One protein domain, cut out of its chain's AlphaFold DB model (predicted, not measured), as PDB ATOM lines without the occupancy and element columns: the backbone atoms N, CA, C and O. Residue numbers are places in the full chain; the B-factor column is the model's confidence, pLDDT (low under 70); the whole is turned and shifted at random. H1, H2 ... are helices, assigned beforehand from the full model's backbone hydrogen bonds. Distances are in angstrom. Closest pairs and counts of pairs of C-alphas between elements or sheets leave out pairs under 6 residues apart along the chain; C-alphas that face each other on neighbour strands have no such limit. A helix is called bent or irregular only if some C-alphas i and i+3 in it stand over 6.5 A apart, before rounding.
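What this domain is: This is residues 44 to 81 and 100 to 133 of the 379 residues of the protein "Cytochrome c oxidase subunit 2" of Paramoeba pemaquidensis (UniProt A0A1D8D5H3). Two long helices, H1 and H2, make a narrow V: they run opposite ways, come together where H1 begins and H2 ends, and spread from there toward the cut in the chain. Residues 63 to 81 and 100 to 112 stand free as the two separate arms of the V, and a kink of 29 degrees near residue 123 turns H2. The printed part has 72 residues with two named helices, H1 then H2, and no named strand; the class is all helix. The whole is extended, with a radius of gyration of the C-alphas of 18.0 A, and is a rod spanning 65 by 26 by 12 A.

How they stand to each other: The longest helix is H1, residues 44 to 78, and it touches H2, residues 103 to 132, with residues 44 to 58 alone. Ten pairs of C-alphas are within 8 A, and the closest C-alphas of the two, those of Gly 47 and Ile 127, are 6.4 A apart. The helices run opposite ways at a shallow tilt of 20 degrees, and their centres are 15.2 A apart. Of the O i to N i+4 pairs, 30 of 31 in H1 and 23 of 26 in H2 are within hydrogen-bond range.

Where its parts are: H1 has 35 residues and measures 49.8 A from C-alpha 44 at (200.985, 129.320, 149.811) to C-alpha 78 at (176.311, 90.896, 129.927). H2 has 30 residues and measures 42.7 A, ending with C-alpha 132 at (204.459, 135.356, 141.914). H2 is neither bent nor irregular, but only just: C-alphas 120 and 123 are 6.3 A apart.

The domain as a whole: The two C-alphas farthest apart, those of Glu 81 and Ile 133, are 65.7 A apart. Residues 82 to 99 are not printed, and C-alphas 81 and 100 are 25.9 A apart across the cut. The link from H1 to H2 is the link across the cut. The mean pLDDT of the printed part is 91.1, and residues 77 to 81 are under 70.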
ATOM      1  N   ILE A  44     200.964 129.957 151.128       92.88
ATOM      2  CA  ILE A  44     200.985 129.320 149.811       92.88
ATOM      3  C   ILE A  44     200.479 127.876 149.899       92.88
ATOM      4  O   ILE A  44     199.613 127.490 149.118       92.88
ATOM      5  N   MET A  45     200.964 127.085 150.863       94.12
ATOM      6  CA  MET A  45     200.536 125.692 151.009       94.12
ATOM      7  C   MET A  45     199.067 125.572 151.430       94.12
ATOM      8  O   MET A  45     198.378 124.675 150.950       94.12
ATOM      9  N   TYR A  46     198.560 126.495 152.259       93.81
ATOM     10  CA  TYR A  46     197.119 126.575 152.540       93.81
ATOM     11  C   TYR A  46     196.316 126.795 151.253       93.81
ATOM     12  O   TYR A  46     195.387 126.039 150.985       93.81
ATOM     13  N   GLY A  47     196.722 127.757 150.417       94.44
ATOM     14  CA  GLY A  47     196.076 127.995 149.124       94.44
ATOM     15  C   GLY A  47     196.125 126.774 148.197       94.44
ATOM     16  O   GLY A  47     195.115 126.419 147.595       94.44
ATOM     17  N   ILE A  48     197.269 126.081 148.117       95.25
ATOM     18  CA  ILE A  48     197.402 124.837 147.336       95.25
ATOM     19  C   ILE A  48     196.410 123.776 147.824       95.25
ATOM     20  O   ILE A  48     195.753 123.140 147.001       95.25
ATOM     21  N   MET A  49     196.289 123.581 149.141       95.00
ATOM     22  CA  MET A  49     195.367 122.595 149.709       95.00
ATOM     23  C   MET A  49     193.902 122.953 149.445       95.00
ATOM     24  O   MET A  49     193.136 122.085 149.035       95.00
ATOM     25  N   GLU A  50     193.523 124.225 149.587       95.00
ATOM     26  CA  GLU A  50     192.165 124.685 149.262       95.00
ATOM     27  C   GLU A  50     191.826 124.474 147.778       95.00
ATOM     28  O   GLU A  50     190.744 123.982 147.447       95.00
ATOM     29  N   LEU A  51     192.759 124.795 146.873       96.38
ATOM     30  CA  LEU A  51     192.579 124.568 145.437       96.38
ATOM     31  C   LEU A  51     192.484 123.082 145.103       96.38
ATOM     32  O   LEU A  51     191.646 122.688 144.290       96.38
ATOM     33  N   HIS A  52     193.332 122.261 145.720       96.50
ATOM     34  CA  HIS A  52     193.278 120.817 145.558       96.50
ATOM     35  C   HIS A  52     191.909 120.274 145.962       96.50
ATOM     36  O   HIS A  52     191.272 119.588 145.163       96.50
ATOM     37  N   ASP A  53     191.431 120.605 147.162       95.25
ATOM     38  CA  ASP A  53     190.162 120.091 147.672       95.25
ATOM     39  C   ASP A  53     188.990 120.557 146.799       95.25
ATOM     40  O   ASP A  53     188.101 119.766 146.474       95.25
ATOM     41  N   PHE A  54     189.038 121.803 146.314       96.25
ATOM     42  CA  PHE A  54     188.071 122.331 145.354       96.25
ATOM     43  C   PHE A  54     188.041 121.526 144.043       96.25
ATOM     44  O   PHE A  54     186.965 121.144 143.577       96.25
ATOM     45  N   ILE A  55     189.204 121.215 143.459       97.12
ATOM     46  CA  ILE A  55     189.305 120.403 142.233       97.12
ATOM     47  C   ILE A  55     188.839 118.964 142.487       97.12
ATOM     48  O   ILE A  55     188.116 118.390 141.665       97.12
ATOM     49  N   MET A  56     189.218 118.383 143.627       96.75
ATOM     50  CA  MET A  56     188.891 117.001 143.975       96.75
ATOM     51  C   MET A  56     187.388 116.754 144.051       96.75
ATOM     52  O   MET A  56     186.940 115.690 143.620       96.75
ATOM     53  N   VAL A  57     186.592 117.731 144.502       96.12
ATOM     54  CA  VAL A  57     185.124 117.633 144.474       96.12
ATOM     55  C   VAL A  57     184.625 117.351 143.051       96.12
ATOM     56  O   VAL A  57     183.895 116.380 142.842       96.12
ATOM     57  N   TYR A  58     185.059 118.128 142.052       96.00
ATOM     58  CA  TYR A  58     184.663 117.906 140.654       96.00
ATOM     59  C   TYR A  58     185.153 116.561 140.117       96.00
ATOM     60  O   TYR A  58     184.386 115.843 139.470       96.00
ATOM     61  N   LEU A  59     186.410 116.198 140.392       97.00
ATOM     62  CA  LEU A  59     186.990 114.948 139.898       97.00
ATOM     63  C   LEU A  59     186.268 113.718 140.453       97.00
ATOM     64  O   LEU A  59     185.973 112.800 139.688       97.00
ATOM     65  N   VAL A  60     185.916 113.713 141.742       97.69
ATOM     66  CA  VAL A  60     185.148 112.617 142.352       97.69
ATOM     67  C   VAL A  60     183.783 112.465 141.677       97.69
ATOM     68  O   VAL A  60     183.405 111.344 141.331       97.69
ATOM     69  N   PHE A  61     183.066 113.564 141.410       96.75
ATOM     70  CA  PHE A  61     181.785 113.506 140.694       96.75
ATOM     71  C   PHE A  61     181.928 112.982 139.262       96.75
ATOM     72  O   PHE A  61     181.124 112.152 138.833       96.75
ATOM     73  N   ILE A  62     182.952 113.429 138.527       97.31
ATOM     74  CA  ILE A  62     183.208 112.984 137.150       97.31
ATOM     75  C   ILE A  62     183.548 111.491 137.128       97.31
ATOM     76  O   ILE A  62     182.945 110.739 136.360       97.31
ATOM     77  N   VAL A  63     184.470 111.046 137.985       98.06
ATOM     78  CA  VAL A  63     184.872 109.634 138.073       98.06
ATOM     79  C   VAL A  63     183.685 108.760 138.464       98.06
ATOM     80  O   VAL A  63     183.466 107.722 137.835       98.06
ATOM     81  N   PHE A  64     182.880 109.185 139.443       97.75
ATOM     82  CA  PHE A  64     181.660 108.476 139.822       97.75
ATOM     83  C   PHE A  64     180.678 108.370 138.648       97.75
ATOM     84  O   PHE A  64     180.223 107.272 138.336       97.75
ATOM     85  N   PHE A  65     180.393 109.479 137.957       96.56
ATOM     86  CA  PHE A  65     179.471 109.508 136.820       96.56
ATOM     87  C   PHE A  65     179.928 108.593 135.675       96.56
ATOM     88  O   PHE A  65     179.139 107.789 135.174       96.56
ATOM     89  N   VAL A  66     181.205 108.664 135.290       96.94
ATOM     90  CA  VAL A  66     181.772 107.827 134.220       96.94
ATOM     91  C   VAL A  66     181.746 106.352 134.615       96.94
ATOM     92  O   VAL A  66     181.312 105.514 133.825       96.94
ATOM     93  N   THR A  67     182.148 106.029 135.847       96.31
ATOM     94  CA  THR A  67     182.144 104.646 136.350       96.31
ATOM     95  C   THR A  67     180.725 104.086 136.421       96.31
ATOM     96  O   THR A  67     180.485 102.941 136.035       96.31
ATOM     97  N   PHE A  68     179.759 104.898 136.855       95.75
ATOM     98  CA  PHE A  68     178.345 104.536 136.885       95.75
ATOM     99  C   PHE A  68     177.803 104.239 135.479       95.75
ATOM    100  O   PHE A  68     177.221 103.176 135.260       95.75
ATOM    101  N   MET A  69     178.061 105.123 134.508       91.12
ATOM    102  CA  MET A  69     177.664 104.922 133.108       91.12
ATOM    103  C   MET A  69     178.297 103.663 132.509       91.12
ATOM    104  O   MET A  69     177.604 102.869 131.871       91.12
ATOM    105  N   LEU A  70     179.591 103.439 132.758       90.69
ATOM    106  CA  LEU A  70     180.291 102.239 132.304       90.69
ATOM    107  C   LEU A  70     179.683 100.973 132.919       90.69
ATOM    108  O   LEU A  70     179.471  99.993 132.213       90.69
ATOM    109  N   THR A  71     179.332 101.005 134.207       89.00
ATOM    110  CA  THR A  71     178.705  99.867 134.898       89.00
ATOM    111  C   THR A  71     177.339  99.524 134.300       89.00
ATOM    112  O   THR A  71     177.034  98.345 134.129       89.00
ATOM    113  N   ILE A  72     176.531 100.527 133.929       86.81
ATOM    114  CA  ILE A  72     175.249 100.305 133.238       86.81
ATOM    115  C   ILE A  72     175.478  99.632 131.884       86.81
ATOM    116  O   ILE A  72     174.834  98.628 131.594       86.81
ATOM    117  N   ILE A  73     176.411 100.147 131.080       83.75
ATOM    118  CA  ILE A  73     176.718  99.592 129.752       83.75
ATOM    119  C   ILE A  73     177.222  98.147 129.872       83.75
ATOM    120  O   ILE A  73     176.785  97.267 129.128       83.75
ATOM    121  N   LEU A  74     178.116  97.879 130.826       81.56
ATOM    122  CA  LEU A  74     178.653  96.539 131.060       81.56
ATOM    123  C   LEU A  74     177.566  95.569 131.525       81.56
ATOM    124  O   LEU A  74     177.480  94.470 130.985       81.56
ATOM    125  N   LYS A  75     176.700  95.974 132.463       77.75
ATOM    126  CA  LYS A  75     175.591  95.134 132.937       77.75
ATOM    127  C   LYS A  75     174.603  94.825 131.814       77.75
ATOM    128  O   LYS A  75     174.239  93.671 131.637       77.75
ATOM    129  N   GLU A  76     174.209  95.829 131.035       71.75
ATOM    130  CA  GLU A  76     173.271  95.644 129.923       71.75
ATOM    131  C   GLU A  76     173.856  94.749 128.818       71.75
ATOM    132  O   GLU A  76     173.137  93.963 128.211       71.75
ATOM    133  N   SER A  77     175.172  94.814 128.583       66.81
ATOM    134  CA  SER A  77     175.852  93.966 127.591       66.81
ATOM    135  C   SER A  77     176.145  92.535 128.058       66.81
ATOM    136  O   SER A  77     176.403  91.681 127.213       66.81
ATOM    137  N   THR A  78     176.097  92.249 129.367       63.06
ATOM    138  CA  THR A  78     176.311  90.896 129.927       63.06
ATOM    139  C   THR A  78     175.028  90.142 130.270       63.06
ATOM    140  O   THR A  78     175.108  88.956 130.589       63.06
ATOM    141  N   ILE A  79     173.850  90.775 130.205       59.12
ATOM    142  CA  ILE A  79     172.573  90.067 130.380       59.12
ATOM    143  C   ILE A  79     172.395  89.090 129.205       59.12
ATOM    144  O   ILE A  79     172.100  89.481 128.079       59.12
ATOM    145  N   SER A  80     172.648  87.813 129.503       49.53
ATOM    146  CA  SER A  80     172.555  86.662 128.602       49.53
ATOM    147  C   SER A  80     171.113  86.392 128.153       49.53
ATOM    148  O   SER A  80     170.166  86.585 128.916       49.53
ATOM    149  N   GLU A  81     170.971  85.884 126.926       54.53
ATOM    150  CA  GLU A  81     169.723  85.531 126.230       54.53
ATOM    151  C   GLU A  81     168.922  84.372 126.873       54.53
ATOM    152  O   GLU A  81     167.818  84.077 126.414       54.53
ATOM    153  N   ASN A 100     173.970 107.628 114.821       82.44
ATOM    154  CA  ASN A 100     175.364 107.962 114.505       82.44
ATOM    155  C   ASN A 100     175.818 109.298 115.117       82.44
ATOM    156  O   ASN A 100     177.011 109.563 115.153       82.44
ATOM    157  N   HIS A 101     174.885 110.150 115.552       87.38
ATOM    158  CA  HIS A 101     175.163 111.442 116.185       87.38
ATOM    159  C   HIS A 101     173.922 111.944 116.926       87.38
ATOM    160  O   HIS A 101     172.795 111.533 116.623       87.38
ATOM    161  N   HIS A 102     174.130 112.847 117.882       93.06
ATOM    162  CA  HIS A 102     173.044 113.573 118.532       93.06
ATOM    163  C   HIS A 102     173.535 114.957 118.961       93.06
ATOM    164  O   HIS A 102     174.023 115.147 120.078       93.06
ATOM    165  N   THR A 103     173.347 115.944 118.085       95.25
ATOM    166  CA  THR A 103     173.900 117.302 118.223       95.25
ATOM    167  C   THR A 103     173.584 117.960 119.567       95.25
ATOM    168  O   THR A 103     174.427 118.652 120.134       95.25
ATOM    169  N   ALA A 104     172.392 117.733 120.128       95.25
ATOM    170  CA  ALA A 104     172.044 118.306 121.428       95.25
ATOM    171  C   ALA A 104     172.829 117.673 122.593       95.25
ATOM    172  O   ALA A 104     173.211 118.387 123.515       95.25
ATOM    173  N   LEU A 105     173.128 116.367 122.541       93.38
ATOM    174  CA  LEU A 105     173.949 115.714 123.573       93.38
ATOM    175  C   LEU A 105     175.413 116.126 123.415       93.38
ATOM    176  O   LEU A 105     176.053 116.464 124.407       93.38
ATOM    177  N   GLU A 106     175.883 116.197 122.167       95.88
ATOM    178  CA  GLU A 106     177.196 116.740 121.810       95.88
ATOM    179  C   GLU A 106     177.407 118.137 122.382       95.88
ATOM    180  O   GLU A 106     178.403 118.402 123.050       95.88
ATOM    181  N   THR A 107     176.417 119.010 122.216       96.62
ATOM    182  CA  THR A 107     176.454 120.361 122.776       96.62
ATOM    183  C   THR A 107     176.523 120.336 124.306       96.62
ATOM    184  O   THR A 107     177.315 121.070 124.895       96.62
ATOM    185  N   ILE A 108     175.740 119.474 124.967       96.56
ATOM    186  CA  ILE A 108     175.705 119.376 126.434       96.56
ATOM    187  C   ILE A 108     177.058 118.933 126.999       96.56
ATOM    188  O   ILE A 108     177.584 119.590 127.900       96.56
ATOM    189  N   TRP A 109     177.644 117.849 126.482       96.00
ATOM    190  CA  TRP A 109     178.912 117.339 127.012       96.00
ATOM    191  C   TRP A 109     180.129 118.160 126.581       96.00
ATOM    192  O   TRP A 109     181.213 117.928 127.096       96.00
ATOM    193  N   ILE A 110     179.991 119.103 125.646       97.56
ATOM    194  CA  ILE A 110     181.019 120.116 125.368       97.56
ATOM    195  C   ILE A 110     180.876 121.281 126.354       97.56
ATOM    196  O   ILE A 110     181.862 121.744 126.934       97.56
ATOM    197  N   LEU A 111     179.643 121.743 126.576       97.56
ATOM    198  CA  LEU A 111     179.369 122.911 127.406       97.56
ATOM    199  C   LEU A 111     179.642 122.646 128.893       97.56
ATOM    200  O   LEU A 111     180.279 123.472 129.544       97.56
ATOM    201  N   ILE A 112     179.204 121.500 129.427       96.38
ATOM    202  CA  ILE A 112     179.361 121.178 130.855       96.38
ATOM    203  C   ILE A 112     180.846 121.144 131.274       96.38
ATOM    204  O   ILE A 112     181.197 121.876 132.201       96.38
ATOM    205  N   PRO A 113     181.751 120.391 130.612       96.75
ATOM    206  CA  PRO A 113     183.172 120.402 130.960       96.75
ATOM    207  C   PRO A 113     183.820 121.775 130.795       96.75
ATOM    208  O   PRO A 113     184.649 122.152 131.616       96.75
ATOM    209  N   SER A 114     183.408 122.549 129.788       97.31
ATOM    210  CA  SER A 114     183.915 123.913 129.590       97.31
ATOM    211  C   SER A 114     183.577 124.825 130.774       97.31
ATOM    212  O   SER A 114     184.432 125.577 131.240       97.31
ATOM    213  N   ILE A 115     182.354 124.725 131.310       97.06
ATOM    214  CA  ILE A 115     181.938 125.466 132.512       97.06
ATOM    215  C   ILE A 115     182.723 124.991 133.741       97.06
ATOM    216  O   ILE A 115     183.203 125.825 134.504       97.06
ATOM    217  N   ILE A 116     182.901 123.675 133.919       96.69
ATOM    218  CA  ILE A 116     183.691 123.117 135.033       96.69
ATOM    219  C   ILE A 116     185.126 123.665 135.002       96.69
ATOM    220  O   ILE A 116     185.617 124.177 136.010       96.69
ATOM    221  N   LEU A 117     185.782 123.642 133.838       97.19
ATOM    222  CA  LEU A 117     187.133 124.183 133.679       97.19
ATOM    223  C   LEU A 117     187.195 125.682 133.993       97.19
ATOM    224  O   LEU A 117     188.116 126.114 134.683       97.19
ATOM    225  N   LEU A 118     186.202 126.464 133.558       96.12
ATOM    226  CA  LEU A 118     186.134 127.890 133.879       96.12
ATOM    227  C   LEU A 118     186.030 128.126 135.394       96.12
ATOM    228  O   LEU A 118     186.701 129.012 135.922       96.12
ATOM    229  N   THR A 119     185.235 127.319 136.106       96.06
ATOM    230  CA  THR A 119     185.106 127.434 137.568       96.06
ATOM    231  C   THR A 119     186.382 127.053 138.315       96.06
ATOM    232  O   THR A 119     186.713 127.711 139.296       96.06
ATOM    233  N   ILE A 120     187.131 126.052 137.835       97.06
ATOM    234  CA  ILE A 120     188.434 125.650 138.398       97.06
ATOM    235  C   ILE A 120     189.505 126.714 138.141       97.06
ATOM    236  O   ILE A 120     190.340 126.988 139.005       97.06
ATOM    237  N   ALA A 121     189.472 127.348 136.969       96.50
ATOM    238  CA  ALA A 121     190.482 128.316 136.569       96.50
ATOM    239  C   ALA A 121     190.527 129.554 137.483       96.50
ATOM    240  O   ALA A 121     191.609 130.065 137.755       96.50
ATOM    241  N   ILE A 122     189.383 130.027 137.990       93.62
ATOM    242  CA  ILE A 122     189.309 131.253 138.807       93.62
ATOM    243  C   ILE A 122     190.175 131.170 140.082       93.62
ATOM    244  O   ILE A 122     191.100 131.978 140.205       93.62
ATOM    245  N   PRO A 123     189.949 130.230 141.025       94.44
ATOM    246  CA  PRO A 123     190.794 130.110 142.213       94.44
ATOM    247  C   PRO A 123     192.238 129.726 141.861       94.44
ATOM    248  O   PRO A 123     193.168 130.198 142.516       94.44
ATOM    249  N   SER A 124     192.447 128.948 140.790       96.06
ATOM    250  CA  SER A 124     193.791 128.592 140.317       96.06
ATOM    251  C   SER A 124     194.614 129.822 139.930       96.06
ATOM    252  O   SER A 124     195.783 129.911 140.307       96.06
ATOM    253  N   PHE A 125     194.029 130.776 139.199       95.06
ATOM    254  CA  PHE A 125     194.731 132.001 138.819       95.06
ATOM    255  C   PHE A 125     195.019 132.896 140.024       95.06
ATOM    256  O   PHE A 125     196.101 133.471 140.092       95.06
ATOM    257  N   ILE A 126     194.099 132.994 140.992       91.88
ATOM    258  CA  ILE A 126     194.311 133.793 142.211       91.88
ATOM    259  C   ILE A 126     195.562 133.317 142.957       91.88
ATOM    260  O   ILE A 126     196.414 134.133 143.310       91.88
ATOM    261  N   ILE A 127     195.701 132.003 143.149       93.25
ATOM    262  CA  ILE A 127     196.861 131.422 143.834       93.25
ATOM    263  C   ILE A 127     198.135 131.586 143.004       93.25
ATOM    264  O   ILE A 127     199.168 131.950 143.561       93.25
ATOM    265  N   LEU A 128     198.061 131.389 141.684       93.56
ATOM    266  CA  LEU A 128     199.205 131.584 140.790       93.56
ATOM    267  C   LEU A 128     199.780 133.004 140.911       93.56
ATOM    268  O   LEU A 128     200.985 133.163 141.077       93.56
ATOM    269  N   TYR A 129     198.926 134.031 140.889       91.50
ATOM    270  CA  TYR A 129     199.374 135.413 141.071       91.50
ATOM    271  C   TYR A 129     199.871 135.685 142.493       91.50
ATOM    272  O   TYR A 129     200.834 136.425 142.663       91.50
ATOM    273  N   ALA A 130     199.258 135.084 143.516       87.69
ATOM    274  CA  ALA A 130     199.716 135.238 144.896       87.69
ATOM    275  C   ALA A 130     201.132 134.672 145.120       87.69
ATOM    276  O   ALA A 130     201.891 135.241 145.900       87.69
ATOM    277  N   MET A 131     201.492 133.586 144.428       88.06
ATOM    278  CA  MET A 131     202.829 132.980 144.484       88.06
ATOM    279  C   MET A 131     203.905 133.805 143.763       88.06
ATOM    280  O   MET A 131     205.071 133.741 144.148       88.06
ATOM    281  N   ASP A 132     203.528 134.557 142.726       86.88
ATOM    282  CA  ASP A 132     204.459 135.356 141.914       86.88
ATOM    283  C   ASP A 132     204.791 136.720 142.553       86.88
ATOM    284  O   ASP A 132     205.787 137.367 142.226       86.88
ATOM    285  N   ILE A 133     203.978 137.172 143.513       83.56
ATOM    286  CA  ILE A 133     204.239 138.412 144.247       83.56
ATOM    287  C   ILE A 133     205.405 138.192 145.219       83.56
ATOM    288  O   ILE A 133     205.306 137.425 146.173       83.56
TER     289      ILE A 133